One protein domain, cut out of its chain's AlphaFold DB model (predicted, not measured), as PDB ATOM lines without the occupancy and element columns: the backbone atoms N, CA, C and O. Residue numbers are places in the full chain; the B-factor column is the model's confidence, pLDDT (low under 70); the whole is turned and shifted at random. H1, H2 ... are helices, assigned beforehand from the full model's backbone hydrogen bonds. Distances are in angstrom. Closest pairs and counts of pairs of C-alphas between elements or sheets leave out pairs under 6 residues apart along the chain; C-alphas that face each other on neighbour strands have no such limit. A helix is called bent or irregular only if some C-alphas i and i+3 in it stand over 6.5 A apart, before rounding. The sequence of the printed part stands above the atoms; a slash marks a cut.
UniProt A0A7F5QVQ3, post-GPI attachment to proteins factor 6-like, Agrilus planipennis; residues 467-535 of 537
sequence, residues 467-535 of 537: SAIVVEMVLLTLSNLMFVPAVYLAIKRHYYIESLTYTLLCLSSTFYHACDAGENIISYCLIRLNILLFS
ATOM      1  N   SER A 467      -4.808 -49.433 -57.951       82.25
ATOM      2  CA  SER A 467      -3.592 -49.883 -57.270       82.25
ATOM      3  C   SER A 467      -2.984 -48.831 -56.342       82.25
ATOM      4  O   SER A 467      -2.477 -49.205 -55.289       82.25
ATOM      5  N   ALA A 468      -3.037 -47.543 -56.692       83.75
ATOM      6  CA  ALA A 468      -2.524 -46.473 -55.841       83.75
ATOM      7  C   ALA A 468      -3.356 -46.348 -54.559       83.75
ATOM      8  O   ALA A 468      -2.783 -46.332 -53.475       83.75
ATOM      9  N   ILE A 469      -4.688 -46.392 -54.682       81.75
ATOM     10  CA  ILE A 469      -5.624 -46.341 -53.545       81.75
ATOM     11  C   ILE A 469      -5.375 -47.518 -52.589       81.75
ATOM     12  O   ILE A 469      -5.282 -47.349 -51.375       81.75
ATOM     13  N   VAL A 470      -5.204 -48.731 -53.129       84.69
ATOM     14  CA  VAL A 470      -4.914 -49.921 -52.311       84.69
ATOM     15  C   VAL A 470      -3.552 -49.812 -51.626       84.69
ATOM     16  O   VAL A 470      -3.433 -50.159 -50.453       84.69
ATOM     17  N   VAL A 471      -2.520 -49.342 -52.332       86.00
ATOM     18  CA  VAL A 471      -1.185 -49.159 -51.749       86.00
ATOM     19  C   VAL A 471      -1.230 -48.133 -50.622       86.00
ATOM     20  O   VAL A 471      -0.677 -48.401 -49.561       86.00
ATOM     21  N   GLU A 472      -1.920 -47.010 -50.809       83.81
ATOM     22  CA  GLU A 472      -2.104 -45.997 -49.772       83.81
ATOM     23  C   GLU A 472      -2.802 -46.582 -48.540       83.81
ATOM     24  O   GLU A 472      -2.234 -46.544 -47.448       83.81
ATOM     25  N   MET A 473      -3.959 -47.229 -48.715       83.88
ATOM     26  CA  MET A 473      -4.699 -47.878 -47.627       83.88
ATOM     27  C   MET A 473      -3.843 -48.909 -46.873       83.88
ATOM     28  O   MET A 473      -3.837 -48.945 -45.639       83.88
ATOM     29  N   VAL A 474      -3.100 -49.752 -47.594       86.50
ATOM     30  CA  VAL A 474      -2.239 -50.785 -46.998       86.50
ATOM     31  C   VAL A 474      -1.055 -50.159 -46.262       86.50
ATOM     32  O   VAL A 474      -0.756 -50.570 -45.143       86.50
ATOM     33  N   LEU A 475      -0.393 -49.153 -46.836       87.88
ATOM     34  CA  LEU A 475       0.724 -48.466 -46.184       87.88
ATOM     35  C   LEU A 475       0.272 -47.769 -44.899       87.88
ATOM     36  O   LEU A 475       0.918 -47.924 -43.859       87.88
ATOM     37  N   LEU A 476      -0.855 -47.056 -44.944       86.62
ATOM     38  CA  LEU A 476      -1.393 -46.331 -43.797       86.62
ATOM     39  C   LEU A 476      -1.831 -47.287 -42.680       86.62
ATOM     40  O   LEU A 476      -1.481 -47.082 -41.518       86.62
ATOM     41  N   THR A 477      -2.518 -48.383 -43.013       88.00
ATOM     42  CA  THR A 477      -2.942 -49.382 -42.018       88.00
ATOM     43  C   THR A 477      -1.767 -50.173 -41.436       88.00
ATOM     44  O   THR A 477      -1.704 -50.342 -40.218       88.00
ATOM     45  N   LEU A 478      -0.797 -50.601 -42.255       89.25
ATOM     46  CA  LEU A 478       0.388 -51.328 -41.780       89.25
ATOM     47  C   LEU A 478       1.342 -50.451 -40.964       89.25
ATOM     48  O   LEU A 478       2.025 -50.976 -40.083       89.25
ATOM     49  N   SER A 479       1.380 -49.135 -41.197       90.81
ATOM     50  CA  SER A 479       2.222 -48.220 -40.414       90.81
ATOM     51  C   SER A 479       1.911 -48.273 -38.910       90.81
ATOM     52  O   SER A 479       2.820 -48.183 -38.082       90.81
ATOM     53  N   ASN A 480       0.655 -48.548 -38.539       88.50
ATOM     54  CA  ASN A 480       0.234 -48.694 -37.145       88.50
ATOM     55  C   ASN A 480       0.813 -49.936 -36.451       88.50
ATOM     56  O   ASN A 480       0.873 -49.977 -35.222       88.50
ATOM     57  N   LEU A 481       1.335 -50.926 -37.186       88.75
ATOM     58  CA  LEU A 481       2.048 -52.053 -36.572       88.75
ATOM     59  C   LEU A 481       3.336 -51.614 -35.856       88.75
ATOM     60  O   LEU A 481       3.846 -52.353 -35.013       88.75
ATOM     61  N   MET A 482       3.830 -50.395 -36.103       89.12
ATOM     62  CA  MET A 482       4.938 -49.808 -35.340       89.12
ATOM     63  C   MET A 482       4.614 -49.579 -33.856       89.12
ATOM     64  O   MET A 482       5.538 -49.427 -33.058       89.12
ATOM     65  N   PHE A 483       3.341 -49.620 -33.442       88.25
ATOM     66  CA  PHE A 483       2.972 -49.608 -32.022       88.25
ATOM     67  C   PHE A 483       3.230 -50.954 -31.323       88.25
ATOM     68  O   PHE A 483       3.399 -50.986 -30.102       88.25
ATOM     69  N   VAL A 484       3.329 -52.067 -32.063       90.38
ATOM     70  CA  VAL A 484       3.481 -53.419 -31.491       90.38
ATOM     71  C   VAL A 484       4.751 -53.570 -30.632       90.38
ATOM     72  O   VAL A 484       4.640 -54.083 -29.515       90.38
ATOM     73  N   PRO A 485       5.947 -53.093 -31.043       92.50
ATOM     74  CA  PRO A 485       7.139 -53.126 -30.192       92.50
ATOM     75  C   PRO A 485       6.996 -52.317 -28.894       92.50
ATOM     76  O   PRO A 485       7.485 -52.748 -27.847       92.50
ATOM     77  N   ALA A 486       6.317 -51.166 -28.944       89.69
ATOM     78  CA  ALA A 486       6.087 -50.318 -27.773       89.69
ATOM     79  C   ALA A 486       5.124 -50.983 -26.779       89.69
ATOM     80  O   ALA A 486       5.425 -51.048 -25.584       89.69
ATOM     81  N   VAL A 487       4.027 -51.563 -27.280       92.50
ATOM     82  CA  VAL A 487       3.096 -52.385 -26.490       92.50
ATOM     83  C   VAL A 487       3.844 -53.550 -25.837       92.50
ATOM     84  O   VAL A 487       3.757 -53.746 -24.627       92.50
ATOM     85  N   TYR A 488       4.650 -54.288 -26.606       94.19
ATOM     86  CA  TYR A 488       5.425 -55.421 -26.096       94.19
ATOM     87  C   TYR A 488       6.398 -55.017 -24.976       94.19
ATOM     88  O   TYR A 488       6.482 -55.689 -23.943       94.19
ATOM     89  N   LEU A 489       7.119 -53.903 -25.146       93.88
ATOM     90  CA  LEU A 489       8.050 -53.399 -24.136       93.88
ATOM     91  C   LEU A 489       7.321 -52.953 -22.857       93.88
ATOM     92  O   LEU A 489       7.817 -53.225 -21.761       93.88
ATOM     93  N   ALA A 490       6.161 -52.303 -22.989       92.12
ATOM     94  CA  ALA A 490       5.334 -51.870 -21.863       92.12
ATOM     95  C   ALA A 490       4.816 -53.067 -21.051       92.12
ATOM     96  O   ALA A 490       4.965 -53.085 -19.828       92.12
ATOM     97  N   ILE A 491       4.328 -54.115 -21.729       92.56
ATOM     98  CA  ILE A 491       3.915 -55.376 -21.092       92.56
ATOM     99  C   ILE A 491       5.091 -56.006 -20.342       92.56
ATOM    100  O   ILE A 491       4.962 -56.361 -19.170       92.56
ATOM    101  N   LYS A 492       6.263 -56.104 -20.987       94.88
ATOM    102  CA  LYS A 492       7.464 -56.704 -20.384       94.88
ATOM    103  C   LYS A 492       7.958 -55.941 -19.150       94.88
ATOM    104  O   LYS A 492       8.573 -56.540 -18.273       94.88
ATOM    105  N   ARG A 493       7.721 -54.629 -19.085       94.38
ATOM    106  CA  ARG A 493       8.108 -53.762 -17.961       94.38
ATOM    107  C   ARG A 493       7.009 -53.587 -16.907       94.38
ATOM    108  O   ARG A 493       7.229 -52.842 -15.961       94.38
ATOM    109  N   HIS A 494       5.877 -54.285 -17.036       92.62
ATOM    110  CA  HIS A 494       4.720 -54.191 -16.134       92.62
ATOM    111  C   HIS A 494       4.029 -52.811 -16.109       92.62
ATOM    112  O   HIS A 494       3.375 -52.454 -15.130       92.62
ATOM    113  N   TYR A 495       4.121 -52.048 -17.201       93.81
ATOM    114  CA  TYR A 495       3.400 -50.786 -17.400       93.81
ATOM    115  C   TYR A 495       2.047 -51.053 -18.075       93.81
ATOM    116  O   TYR A 495       1.889 -50.949 -19.293       93.81
ATOM    117  N   TYR A 496       1.076 -51.510 -17.280       88.25
ATOM    118  CA  TYR A 496      -0.210 -52.008 -17.782       88.25
ATOM    119  C   TYR A 496      -1.122 -50.914 -18.347       88.25
ATOM    120  O   TYR A 496      -1.835 -51.166 -19.319       88.25
ATOM    121  N   ILE A 497      -1.102 -49.711 -17.766       90.56
ATOM    122  CA  ILE A 497      -1.930 -48.590 -18.235       90.56
ATOM    123  C   ILE A 497      -1.425 -48.133 -19.605       90.56
ATOM    124  O   ILE A 497      -2.201 -48.011 -20.546       90.56
ATOM    125  N   GLU A 498      -0.112 -47.974 -19.734       87.81
ATOM    126  CA  GLU A 498       0.579 -47.590 -20.959       87.81
ATOM    127  C   GLU A 498       0.413 -48.654 -22.055       87.81
ATOM    128  O   GLU A 498       0.180 -48.340 -23.218       87.81
ATOM    129  N   SER A 499       0.462 -49.938 -21.689       89.25
ATOM    130  CA  SER A 499       0.175 -51.025 -22.630       89.25
ATOM    131  C   SER A 499      -1.257 -50.970 -23.168       89.25
ATOM    132  O   SER A 499      -1.480 -51.268 -24.346       89.25
ATOM    133  N   LEU A 500      -2.231 -50.647 -22.316       89.19
ATOM    134  CA  LEU A 500      -3.636 -50.549 -22.704       89.19
ATOM    135  C   LEU A 500      -3.861 -49.354 -23.635       89.19
ATOM    136  O   LEU A 500      -4.496 -49.515 -24.678       89.19
ATOM    137  N   THR A 501      -3.303 -48.187 -23.302       88.88
ATOM    138  CA  THR A 501      -3.436 -46.981 -24.131       88.88
ATOM    139  C   THR A 501      -2.798 -47.173 -25.504       88.88
ATOM    140  O   THR A 501      -3.456 -46.909 -26.505       88.88
ATOM    141  N   TYR A 502      -1.582 -47.726 -25.593       89.75
ATOM    142  CA  TYR A 502      -0.932 -47.985 -26.886       89.75
ATOM    143  C   TYR A 502      -1.683 -48.999 -27.752       89.75
ATOM    144  O   TYR A 502      -1.732 -48.855 -28.972       89.75
ATOM    145  N   THR A 503      -2.308 -50.003 -27.136       88.62
ATOM    146  CA  THR A 503      -3.099 -51.004 -27.863       88.62
ATOM    147  C   THR A 503      -4.394 -50.397 -28.407       88.62
ATOM    148  O   THR A 503      -4.736 -50.615 -29.570       88.62
ATOM    149  N   LEU A 504      -5.100 -49.600 -27.598       87.56
ATOM    150  CA  LEU A 504      -6.317 -48.903 -28.025       87.56
ATOM    151  C   LEU A 504      -6.032 -47.877 -29.128       87.56
ATOM    152  O   LEU A 504      -6.804 -47.781 -30.082       87.56
ATOM    153  N   LEU A 505      -4.907 -47.168 -29.031       87.12
ATOM    154  CA  LEU A 505      -4.484 -46.180 -30.021       87.12
ATOM    155  C   LEU A 505      -4.100 -46.852 -31.351       87.12
ATOM    156  O   LEU A 505      -4.544 -46.415 -32.410       87.12
ATOM    157  N   CYS A 506      -3.389 -47.986 -31.301       88.62
ATOM    158  CA  CYS A 506      -3.079 -48.804 -32.478       88.62
ATOM    159  C   CYS A 506      -4.346 -49.297 -33.198       88.62
ATOM    160  O   CYS A 506      -4.448 -49.187 -34.422       88.62
ATOM    161  N   LEU A 507      -5.321 -49.840 -32.458       86.44
ATOM    162  CA  LEU A 507      -6.567 -50.356 -33.034       86.44
ATOM    163  C   LEU A 507      -7.422 -49.234 -33.631       86.44
ATOM    164  O   LEU A 507      -7.856 -49.339 -34.778       86.44
ATOM    165  N   SER A 508      -7.623 -48.149 -32.882       85.25
ATOM    166  CA  SER A 508      -8.444 -47.015 -33.322       85.25
ATOM    167  C   SER A 508      -7.851 -46.340 -34.560       85.25
ATOM    168  O   SER A 508      -8.581 -46.083 -35.514       85.25
ATOM    169  N   SER A 509      -6.527 -46.152 -34.596       86.25
ATOM    170  CA  SER A 509      -5.812 -45.589 -35.749       86.25
ATOM    171  C   SER A 509      -5.880 -46.495 -36.986       86.25
ATOM    172  O   SER A 509      -6.111 -46.029 -38.102       86.25
ATOM    173  N   THR A 510      -5.760 -47.816 -36.807       87.12
ATOM    174  CA  THR A 510      -5.859 -48.769 -37.928       87.12
ATOM    175  C   THR A 510      -7.251 -48.749 -38.551       87.12
ATOM    176  O   THR A 510      -7.376 -48.691 -39.773       87.12
ATOM    177  N   PHE A 511      -8.306 -48.754 -37.730       85.38
ATOM    178  CA  PHE A 511      -9.680 -48.674 -38.231       85.38
ATOM    179  C   PHE A 511     -10.035 -47.296 -38.787       85.38
ATOM    180  O   PHE A 511     -10.822 -47.218 -39.726       85.38
ATOM    181  N   TYR A 512      -9.442 -46.225 -38.257       83.88
ATOM    182  CA  TYR A 512      -9.570 -44.889 -38.825       83.88
ATOM    183  C   TYR A 512      -9.022 -44.855 -40.258       83.88
ATOM    184  O   TYR A 512      -9.762 -44.544 -41.189       83.88
ATOM    185  N   HIS A 513      -7.774 -45.281 -40.470       84.50
ATOM    186  CA  HIS A 513      -7.173 -45.276 -41.805       84.50
ATOM    187  C   HIS A 513      -7.821 -46.272 -42.773       84.50
ATOM    188  O   HIS A 513      -7.949 -45.966 -43.953       84.50
ATOM    189  N   ALA A 514      -8.297 -47.426 -42.294       83.44
ATOM    190  CA  ALA A 514      -9.067 -48.357 -43.123       83.44
ATOM    191  C   ALA A 514     -10.434 -47.791 -43.567       83.44
ATOM    192  O   ALA A 514     -11.002 -48.250 -44.559       83.44
ATOM    193  N   CYS A 515     -10.974 -46.814 -42.834       79.81
ATOM    194  CA  CYS A 515     -12.234 -46.146 -43.146       79.81
ATOM    195  C   CYS A 515     -12.027 -44.910 -44.046       79.81
ATOM    196  O   CYS A 515     -12.838 -44.678 -44.938       79.81
ATOM    197  N   ASP A 516     -10.937 -44.161 -43.848       77.25
ATOM    198  CA  ASP A 516     -10.660 -42.871 -44.506       77.25
ATOM    199  C   ASP A 516      -9.884 -43.003 -45.835       77.25
ATOM    200  O   ASP A 516     -10.227 -42.364 -46.825       77.25
ATOM    201  N   ALA A 517      -8.884 -43.895 -45.906       69.31
ATOM    202  CA  ALA A 517      -7.938 -43.972 -47.033       69.31
ATOM    203  C   ALA A 517      -8.545 -44.473 -48.360       69.31
ATOM    204  O   ALA A 517      -7.886 -44.476 -49.393       69.31
ATOM    205  N   GLY A 518      -9.795 -44.935 -48.346       61.62
ATOM    206  CA  GLY A 518     -10.459 -45.496 -49.518       61.62
ATOM    207  C   GLY A 518     -11.117 -44.485 -50.452       61.62
ATOM    208  O   GLY A 518     -11.823 -44.935 -51.351       61.62
ATOM    209  N   GLU A 519     -11.008 -43.173 -50.199       62.50
ATOM    210  CA  GLU A 519     -11.677 -42.091 -50.956       62.50
ATOM    211  C   GLU A 519     -13.177 -42.365 -51.256       62.50
ATOM    212  O   GLU A 519     -13.719 -41.962 -52.284       62.50
ATOM    213  N   ASN A 520     -13.879 -43.055 -50.345       61.41
ATOM    214  CA  ASN A 520     -15.262 -43.560 -50.480       61.41
ATOM    215  C   ASN A 520     -15.501 -44.715 -51.482       61.41
ATOM    216  O   ASN A 520     -16.652 -45.118 -51.654       61.41
ATOM    217  N   ILE A 521     -14.457 -45.286 -52.091       62.94
ATOM    218  CA  ILE A 521     -14.527 -46.469 -52.971       62.94
ATOM    219  C   ILE A 521     -14.267 -47.759 -52.183       62.94
ATOM    220  O   ILE A 521     -15.046 -48.705 -52.271       62.94
ATOM    221  N   ILE A 522     -13.193 -47.800 -51.387       64.88
ATOM    222  CA  ILE A 522     -12.793 -48.969 -50.581       64.88
ATOM    223  C   ILE A 522     -12.733 -48.550 -49.110       64.88
ATOM    224  O   ILE A 522     -11.661 -48.388 -48.538       64.88
ATOM    225  N   SER A 523     -13.888 -48.311 -48.491       68.81
ATOM    226  CA  SER A 523     -13.953 -47.932 -47.073       68.81
ATOM    227  C   SER A 523     -14.421 -49.110 -46.218       68.81
ATOM    228  O   SER A 523     -15.478 -49.694 -46.459       68.81
ATOM    229  N   TYR A 524     -13.634 -49.469 -45.202       72.62
ATOM    230  CA  TYR A 524     -14.030 -50.440 -44.183       72.62
ATOM    231  C   TYR A 524     -14.224 -49.728 -42.843       72.62
ATOM    232  O   TYR A 524     -13.292 -49.558 -42.057       72.62
ATOM    233  N   CYS A 525     -15.459 -49.300 -42.582       74.00
ATOM    234  CA  CYS A 525     -15.817 -48.567 -41.371       74.00
ATOM    235  C   CYS A 525     -16.620 -49.464 -40.417       74.00
ATOM    236  O   CYS A 525     -17.786 -49.760 -40.670       74.00
ATOM    237  N   LEU A 526     -16.022 -49.864 -39.290       72.19
ATOM    238  CA  LEU A 526     -16.746 -50.572 -38.220       72.19
ATOM    239  C   LEU A 526     -17.742 -49.657 -37.484       72.19
ATOM    240  O   LEU A 526     -18.769 -50.114 -36.991       72.19
ATOM    241  N   ILE A 527     -17.414 -48.366 -37.382       72.88
ATOM    242  CA  ILE A 527     -18.169 -47.323 -36.675       72.88
ATOM    243  C   ILE A 527     -18.076 -46.029 -37.510       72.88
ATOM    244  O   ILE A 527     -17.195 -45.902 -38.359       72.88
ATOM    245  N   ARG A 528     -18.980 -45.058 -37.301       70.38
ATOM    246  CA  ARG A 528     -18.920 -43.740 -37.966       70.38
ATOM    247  C   ARG A 528     -17.556 -43.064 -37.752       70.38
ATOM    248  O   ARG A 528     -17.101 -42.974 -36.613       70.38
ATOM    249  N   LEU A 529     -16.986 -42.505 -38.826       66.12
ATOM    250  CA  LEU A 529     -15.662 -41.860 -38.861       66.12
ATOM    251  C   LEU A 529     -15.451 -40.843 -37.724       66.12
ATOM    252  O   LEU A 529     -14.417 -40.850 -37.065       66.12
ATOM    253  N   ASN A 530     -16.477 -40.046 -37.411       66.06
ATOM    254  CA  ASN A 530     -16.408 -39.039 -36.348       66.06
ATOM    255  C   ASN A 530     -16.121 -39.631 -34.958       66.06
ATOM    256  O   ASN A 530     -15.506 -38.964 -34.140       66.06
ATOM    257  N   ILE A 531     -16.557 -40.860 -34.671       69.69
ATOM    258  CA  ILE A 531     -16.324 -41.516 -33.372       69.69
ATOM    259  C   ILE A 531     -14.889 -42.066 -33.316       69.69
ATOM    260  O   ILE A 531     -14.223 -41.967 -32.287       69.69
ATOM    261  N   LEU A 532     -14.387 -42.582 -34.441       66.44
ATOM    262  CA  LEU A 532     -13.008 -43.061 -34.556       66.44
ATOM    263  C   LEU A 532     -12.000 -41.907 -34.418       66.44
ATOM    264  O   LEU A 532     -10.997 -42.074 -33.734       66.44
ATOM    265  N   LEU A 533     -12.310 -40.718 -34.953       60.12
ATOM    266  CA  LEU A 533     -11.476 -39.515 -34.823       60.12
ATOM    267  C   LEU A 533     -11.250 -39.110 -33.351       60.12
ATOM    268  O   LEU A 533     -10.127 -38.821 -32.954       60.12
ATOM    269  N   PHE A 534     -12.297 -39.159 -32.520       61.56
ATOM    270  CA  PHE A 534     -12.207 -38.862 -31.081       61.56
ATOM    271  C   PHE A 534     -11.394 -39.883 -30.277       61.56
ATOM    272  O   PHE A 534     -11.064 -39.615 -29.129       61.56
ATOM    273  N   SER A 535     -11.123 -41.057 -30.848       59.69
ATOM    274  CA  SER A 535     -10.383 -42.140 -30.189       59.69
ATOM    275  C   SER A 535      -8.886 -42.125 -30.534       59.69
ATOM    276  O   SER A 535      -8.110 -42.875 -29.943       59.69
TER     277      SER A 535
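AT A GLANCE: This is residues 467 to 535 of the 537 residues of the protein "post-GPI attachment to proteins factor 6-like" of Agrilus planipennis (UniProt A0A7F5QVQ3). What is its shape? Long H1 and H2 form a flat helical hairpin, and short H3 packs on H2. How compact is it? The printed part has 69 residues with three named helices, class all helix. It is only just loose, close to compact, with radius of gyration of the C-alphas 13.6 A and spans 42 by 25 by 13 A.

HOW THE PARTS SIT: Is the first helix straight? H1, residues 467 to 492, assigned as one helix by its hydrogen bonds, is bent: C-alphas 482 and 485, 6.5 A apart, end H1a and begin H1b. What touches? H2, residues 496 to 516, touches H1a with residues 506 to 514 alone, closest at C-alphas 477 and 510, 5.1 A. H2 makes hairpins with H1b and H3, residues 529 to 535. Every O i to N i+4 pair is within hydrogen-bond range in H1b and H2.

IN THESE COORDINATES: Where does H1a begin? C-alpha 467 is at (-3.592, -49.883, -57.270). Where does H3 end? C-alpha 535 is at (-10.383, -42.140, -30.189).

THE WHOLE: Any cut? The printed part has no cut; the link H2 to H3 is long. Where is pLDDT under 70? Residues 517 to 523 and 529 to 535.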